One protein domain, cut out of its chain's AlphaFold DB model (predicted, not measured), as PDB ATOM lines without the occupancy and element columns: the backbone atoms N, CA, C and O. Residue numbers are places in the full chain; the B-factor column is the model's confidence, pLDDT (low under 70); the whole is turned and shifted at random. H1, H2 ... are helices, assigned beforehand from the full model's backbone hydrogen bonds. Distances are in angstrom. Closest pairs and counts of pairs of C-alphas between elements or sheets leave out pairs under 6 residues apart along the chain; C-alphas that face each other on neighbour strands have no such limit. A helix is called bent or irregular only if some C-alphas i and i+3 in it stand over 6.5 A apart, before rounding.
ATOM      1  N   GLU A  12     229.967 192.154 241.321       87.56
ATOM      2  CA  GLU A  12     229.124 192.753 240.295       87.56
ATOM      3  C   GLU A  12     229.447 192.238 238.883       87.56
ATOM      4  O   GLU A  12     228.549 192.203 238.047       87.56
ATOM      5  N   ASP A  13     230.681 191.773 238.652       89.31
ATOM      6  CA  ASP A  13     231.145 191.205 237.379       89.31
ATOM      7  C   ASP A  13     230.657 189.757 237.149       89.31
ATOM      8  O   ASP A  13     230.743 189.258 236.028       89.31
ATOM      9  N   ILE A  14     230.200 189.057 238.201       93.75
ATOM     10  CA  ILE A  14     229.835 187.624 238.158       93.75
ATOM     11  C   ILE A  14     228.434 187.312 238.693       93.75
ATOM     12  O   ILE A  14     227.937 186.205 238.487       93.75
ATOM     13  N   LYS A  15     227.794 188.252 239.401       91.81
ATOM     14  CA  LYS A  15     226.490 188.048 240.052       91.81
ATOM     15  C   LYS A  15     225.418 187.545 239.093       91.81
ATOM     16  O   LYS A  15     224.725 186.589 239.421       91.81
ATOM     17  N   ASP A  16     225.307 188.148 237.914       93.88
ATOM     18  CA  ASP A  16     224.190 187.894 237.008       93.88
ATOM     19  C   ASP A  16     224.356 186.522 236.336       93.88
ATOM     20  O   ASP A  16     223.395 185.763 236.269       93.88
ATOM     21  N   ASP A  17     225.595 186.138 235.997       95.06
ATOM     22  CA  ASP A  17     225.943 184.775 235.574       95.06
ATOM     23  C   ASP A  17     225.589 183.731 236.654       95.06
ATOM     24  O   ASP A  17     225.006 182.689 236.353       95.06
ATOM     25  N   VAL A  18     225.911 184.008 237.927       94.25
ATOM     26  CA  VAL A  18     225.607 183.111 239.057       94.25
ATOM     27  C   VAL A  18     224.097 182.982 239.280       94.25
ATOM     28  O   VAL A  18     223.607 181.866 239.452       94.25
ATOM     29  N   PHE A  19     223.352 184.091 239.260       92.81
ATOM     30  CA  PHE A  19     221.896 184.078 239.413       92.81
ATOM     31  C   PHE A  19     221.198 183.380 238.242       92.81
ATOM     32  O   PHE A  19     220.275 182.607 238.482       92.81
ATOM     33  N   GLU A  20     221.645 183.583 237.001       94.12
ATOM     34  CA  GLU A  20     221.077 182.920 235.823       94.12
ATOM     35  C   GLU A  20     221.278 181.396 235.881       94.12
ATOM     36  O   GLU A  20     220.341 180.634 235.636       94.12
ATOM     37  N   ILE A  21     222.470 180.922 236.268       94.56
ATOM     38  CA  ILE A  21     222.719 179.481 236.428       94.56
ATOM     39  C   ILE A  21     221.872 178.910 237.579       94.56
ATOM     40  O   ILE A  21     221.247 177.866 237.407       94.56
ATOM     41  N   ILE A  22     221.793 179.601 238.724       92.50
ATOM     42  CA  ILE A  22     220.980 179.165 239.874       92.50
ATOM     43  C   ILE A  22     219.479 179.154 239.542       92.50
ATOM     44  O   ILE A  22     218.782 178.252 239.990       92.50
ATOM     45  N   TYR A  23     218.978 180.104 238.749       91.31
ATOM     46  CA  TYR A  23     217.571 180.159 238.333       91.31
ATOM     47  C   TYR A  23     217.199 179.020 237.370       91.31
ATOM     48  O   TYR A  23     216.097 178.475 237.442       91.31
ATOM     49  N   ASN A  24     218.130 178.622 236.499       92.19
ATOM     50  CA  ASN A  24     217.960 177.469 235.611       92.19
ATOM     51  C   ASN A  24     218.102 176.114 236.339       92.19
ATOM     52  O   ASN A  24     217.697 175.081 235.802       92.19
ATOM     53  N   MET A  25     218.641 176.096 237.562       89.50
ATOM     54  CA  MET A  25     218.683 174.916 238.429       89.50
ATOM     55  C   MET A  25     217.413 174.825 239.283       89.50
ATOM     56  O   MET A  25     216.995 175.786 239.926       89.50
ATOM     57  N   LYS A  26     216.798 173.638 239.354       81.62
ATOM     58  CA  LYS A  26     215.660 173.422 240.259       81.62
ATOM     59  C   LYS A  26     216.130 173.456 241.711       81.62
ATOM     60  O   LYS A  26     216.770 172.524 242.182       81.62
ATOM     61  N   ALA A  27     215.755 174.505 242.439       77.62
ATOM     62  CA  ALA A  27     215.908 174.543 243.887       77.62
ATOM     63  C   ALA A  27     215.100 173.407 244.563       77.62
ATOM     64  O   ALA A  27     214.002 173.085 244.095       77.62
ATOM     65  N   PRO A  28     215.580 172.831 245.684       74.88
ATOM     66  CA  PRO A  28     216.805 173.177 246.415       74.88
ATOM     67  C   PRO A  28     218.072 172.515 245.838       74.88
ATOM     68  O   PRO A  28     218.043 171.340 245.490       74.88
ATOM     69  N   LEU A  29     219.206 173.235 245.828       84.75
ATOM     70  CA  LEU A  29     220.481 172.693 245.334       84.75
ATOM     71  C   LEU A  29     220.960 171.483 246.161       84.75
ATOM     72  O   LEU A  29     221.305 171.607 247.345       84.75
ATOM     73  N   SER A  30     221.058 170.338 245.486       90.69
ATOM     74  CA  SER A  30     221.629 169.072 245.959       90.69
ATOM     75  C   SER A  30     223.151 169.152 246.172       90.69
ATOM     76  O   SER A  30     223.735 170.238 246.244       90.69
ATOM     77  N   ALA A  31     223.830 168.013 246.336       89.31
ATOM     78  CA  ALA A  31     225.289 167.973 246.267       89.31
ATOM     79  C   ALA A  31     225.765 168.126 244.813       89.31
ATOM     80  O   ALA A  31     226.602 168.990 244.552       89.31
ATOM     81  N   GLU A  32     225.174 167.378 243.875       90.38
ATOM     82  CA  GLU A  32     225.542 167.404 242.458       90.38
ATOM     83  C   GLU A  32     225.339 168.782 241.803       90.38
ATOM     84  O   GLU A  32     226.133 169.185 240.953       90.38
ATOM     85  N   ASP A  33     224.325 169.554 242.211       92.12
ATOM     86  CA  ASP A  33     224.072 170.896 241.650       92.12
ATOM     87  C   ASP A  33     225.189 171.903 241.973       92.12
ATOM     88  O   ASP A  33     225.394 172.874 241.244       92.12
ATOM     89  N   LYS A  34     225.963 171.670 243.041       93.00
ATOM     90  CA  LYS A  34     227.100 172.528 243.416       93.00
ATOM     91  C   LYS A  34     228.270 172.344 242.454       93.00
ATOM     92  O   LYS A  34     228.884 173.328 242.040       93.00
ATOM     93  N   ASP A  35     228.535 171.102 242.059       94.81
ATOM     94  CA  ASP A  35     229.557 170.783 241.062       94.81
ATOM     95  C   ASP A  35     229.103 171.192 239.655       94.81
ATOM     96  O   ASP A  35     229.911 171.707 238.880       94.81
ATOM     97  N   GLN A  36     227.804 171.087 239.346       94.62
ATOM     98  CA  GLN A  36     227.229 171.673 238.130       94.62
ATOM     99  C   GLN A  36     227.381 173.205 238.098       94.62
ATOM    100  O   GLN A  36     227.777 173.740 237.064       94.62
ATOM    101  N   LEU A  37     227.150 173.920 239.209       95.00
ATOM    102  CA  LEU A  37     227.336 175.379 239.279       95.00
ATOM    103  C   LEU A  37     228.809 175.766 239.075       95.00
ATOM    104  O   LEU A  37     229.107 176.671 238.297       95.00
ATOM    105  N   VAL A  38     229.744 175.055 239.715       95.81
ATOM    106  CA  VAL A  38     231.193 175.257 239.518       95.81
ATOM    107  C   VAL A  38     231.607 174.959 238.071       95.81
ATOM    108  O   VAL A  38     232.418 175.694 237.502       95.81
ATOM    109  N   LYS A  39     231.040 173.919 237.447       96.25
ATOM    110  CA  LYS A  39     231.280 173.568 236.039       96.25
ATOM    111  C   LYS A  39     230.753 174.648 235.089       96.25
ATOM    112  O   LYS A  39     231.521 175.130 234.262       96.25
ATOM    113  N   ALA A  40     229.508 175.089 235.256       95.75
ATOM    114  CA  ALA A  40     228.895 176.135 234.439       95.75
ATOM    115  C   ALA A  40     229.623 177.488 234.578       95.75
ATOM    116  O   ALA A  40     229.886 178.158 233.581       95.75
ATOM    117  N   MET A  41     230.050 177.863 235.790       95.19
ATOM    118  CA  MET A  41     230.885 179.053 236.003       95.19
ATOM    119  C   MET A  41     232.244 178.947 235.296       95.19
ATOM    120  O   MET A  41     232.702 179.918 234.691       95.19
ATOM    121  N   ARG A  42     232.868 177.760 235.299       95.19
ATOM    122  CA  ARG A  42     234.111 177.502 234.554       95.19
ATOM    123  C   ARG A  42     233.903 177.567 233.039       95.19
ATOM    124  O   ARG A  42     234.753 178.112 232.340       95.19
ATOM    125  N   GLU A  43     232.771 177.075 232.540       95.00
ATOM    126  CA  GLU A  43     232.374 177.167 231.127       95.00
ATOM    127  C   GLU A  43     232.123 178.626 230.693       95.00
ATOM    128  O   GLU A  43     232.511 179.002 229.589       95.00
ATOM    129  N   ARG A  44     231.619 179.496 231.587       94.25
ATOM    130  CA  ARG A  44     231.535 180.963 231.374       94.25
ATOM    131  C   ARG A  44     232.867 181.721 231.546       94.25
ATOM    132  O   ARG A  44     232.895 182.952 231.427       94.25
ATOM    133  N   GLY A  45     233.969 181.003 231.785       95.12
ATOM    134  CA  GLY A  45     235.338 181.528 231.849       95.12
ATOM    135  C   GLY A  45     235.850 181.896 233.248       95.12
ATOM    136  O   GLY A  45     236.944 182.455 233.351       95.12
ATOM    137  N   TYR A  46     235.106 181.597 234.318       95.12
ATOM    138  CA  TYR A  46     235.474 181.947 235.694       95.12
ATOM    139  C   TYR A  46     236.188 180.799 236.412       95.12
ATOM    140  O   TYR A  46     235.620 179.732 236.642       95.12
ATOM    141  N   ASN A  47     237.427 181.028 236.850       93.00
ATOM    142  CA  ASN A  47     238.174 180.049 237.643       93.00
ATOM    143  C   ASN A  47     237.844 180.170 239.144       93.00
ATOM    144  O   ASN A  47     238.679 180.592 239.943       93.00
ATOM    145  N   ILE A  48     236.606 179.834 239.521       92.31
ATOM    146  CA  ILE A  48     236.116 179.893 240.905       92.31
ATOM    147  C   ILE A  48     235.710 178.502 241.413       92.31
ATOM    148  O   ILE A  48     234.999 177.754 240.746       92.31
ATOM    149  N   GLY A  49     236.184 178.135 242.607       94.06
ATOM    150  CA  GLY A  49     235.767 176.916 243.307       94.06
ATOM    151  C   GLY A  49     234.556 177.156 244.215       94.06
ATOM    152  O   GLY A  49     234.282 178.295 244.597       94.06
ATOM    153  N   TRP A  50     233.874 176.081 244.631       93.00
ATOM    154  CA  TRP A  50     232.669 176.158 245.475       93.00
ATOM    155  C   TRP A  50     232.851 177.015 246.740       93.00
ATOM    156  O   TRP A  50     231.961 177.785 247.083       93.00
ATOM    157  N   ASN A  51     234.011 176.962 247.404       89.62
ATOM    158  CA  ASN A  51     234.275 177.809 248.574       89.62
ATOM    159  C   ASN A  51     234.263 179.313 248.237       89.62
ATOM    160  O   ASN A  51     233.743 180.094 249.027       89.62
ATOM    161  N   GLY A  52     234.770 179.717 247.066       88.94
ATOM    162  CA  GLY A  52     234.708 181.108 246.605       88.94
ATOM    163  C   GLY A  52     233.268 181.550 246.347       88.94
ATOM    164  O   GLY A  52     232.815 182.533 246.928       88.94
ATOM    165  N   LEU A  53     232.519 180.758 245.569       88.50
ATOM    166  CA  LEU A  53     231.079 180.966 245.347       88.50
ATOM    167  C   LEU A  53     230.309 181.052 246.675       88.50
ATOM    168  O   LEU A  53     229.456 181.914 246.842       88.50
ATOM    169  N   ARG A  54     230.640 180.209 247.655       84.50
ATOM    170  CA  ARG A  54     229.974 180.170 248.960       84.50
ATOM    171  C   ARG A  54     230.161 181.454 249.771       84.50
ATOM    172  O   ARG A  54     229.173 181.941 250.313       84.50
ATOM    173  N   TYR A  55     231.367 182.024 249.848       81.81
ATOM    174  CA  TYR A  55     231.572 183.313 250.537       81.81
ATOM    175  C   TYR A  55     230.833 184.473 249.859       81.81
ATOM    176  O   TYR A  55     230.429 185.418 250.530       81.81
ATOM    177  N   VAL A  56     230.626 184.369 248.548       76.94
ATOM    178  CA  VAL A  56     229.955 185.374 247.720       76.94
ATOM    179  C   VAL A  56     228.419 185.257 247.775       76.94
ATOM    180  O   VAL A  56     227.730 186.270 247.834       76.94
ATOM    181  N   ILE A  57     227.872 184.037 247.820       78.19
ATOM    182  CA  ILE A  57     226.421 183.755 247.806       78.19
ATOM    183  C   ILE A  57     225.793 183.815 249.212       78.19
ATOM    184  O   ILE A  57     224.645 184.245 249.359       78.19
ATOM    185  N   LEU A  58     226.516 183.392 250.261       64.75
ATOM    186  CA  LEU A  58     225.975 183.307 251.628       64.75
ATOM    187  C   LEU A  58     225.324 184.603 252.159       64.75
ATOM    188  O   LEU A  58     224.257 184.475 252.760       64.75
ATOM    189  N   PRO A  59     225.871 185.821 251.929       62.84
ATOM    190  CA  PRO A  59     225.261 187.067 252.403       62.84
ATOM    191  C   PRO A  59     223.850 187.340 251.861       62.84
ATOM    192  O   PRO A  59     223.125 188.138 252.451       62.84
ATOM    193  N   PHE A  60     223.464 186.702 250.750       55.56
ATOM    194  CA  PHE A  60     222.221 186.988 250.030       55.56
ATOM    195  C   PHE A  60     221.139 185.912 250.200       55.56
ATOM    196  O   PHE A  60     219.959 186.247 250.170       55.56
ATOM    197  N   PHE A  61     221.515 184.642 250.405       53.84
ATOM    198  CA  PHE A  61     220.553 183.528 250.482       53.84
ATOM    199  C   PHE A  61     220.313 182.959 251.889       53.84
ATOM    200  O   PHE A  61     219.285 182.319 252.101       53.84
ATOM    201  N   PHE A  62     221.222 183.150 252.855       44.56
ATOM    202  CA  PHE A  62     221.112 182.503 254.171       44.56
ATOM    203  C   PHE A  62     221.501 183.442 255.325       44.56
ATOM    204  O   PHE A  62     222.692 183.587 255.608       44.56
TER     205      PHE A  62
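Overview. This is residues 12 to 62 of the 415 residues of an uncharacterized protein of Podospora anserina (strain S / ATCC MYA-4624 / DSM 980 / FGSC 10383) (UniProt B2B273). Three helices, their centres at the corners of a triangle, make a small, rounded body: H2 lies along one side, H1 crosses it steeply, and H3 begins beside H2 and runs away from it. The printed part has 51 residues with three named helices, in the order H1, H2, H3, and no named strand; the class is all helix. The whole is compact, with a radius of gyration of the C-alphas of 10.1 A and spans of 25 by 22 by 19 A.

Along the chain. Find C-alpha 32 at (225.542, 167.404, 242.458); from there H2, residues 32 to 43, runs 16.4 A to C-alpha 43. Earlier in the chain, H1, residues 15 to 24, begins at C-alpha 15, at (226.490, 188.048, 240.052), and is 14.3 A long. H3, residues 50 to 61, covers 15.0 A and ends at C-alpha 61, at (220.553, 183.528, 250.482). H3 is irregular, but only just: C-alphas 56 and 59 are 6.8 A apart.

Arrangement. Start at H2, which touches H1 with residues 37 to 41 alone; the closest C-alphas, of Ile 21 and Leu 37, are 6.8 A apart. H1 and H2 run opposite ways at a steep tilt of 47 degrees. H2 and H3 only just touch, with 3 pairs of C-alphas within 8 A, and H3 does so with residue 50 alone. Their closest C-alphas, of Val 38 and Trp 50, are 6.2 A apart, and their lines are about perpendicular at 73 degrees, the line of H3 being a rough one. H1 and H3 are near each other. In H1 and H2 every O i to N i+4 pair is within hydrogen-bond range; in H3, 6 of 8 are.

Size, cuts and confidence. The C-alphas of Gly 45 and Phe 62, 26.5 A apart, are the two farthest apart. The printed part has no cut, and both links, H1 to H2 and H2 to H3, are short but not tight. The mean pLDDT of the printed part is 87.3; look for values under 70 at residues 58 to 62.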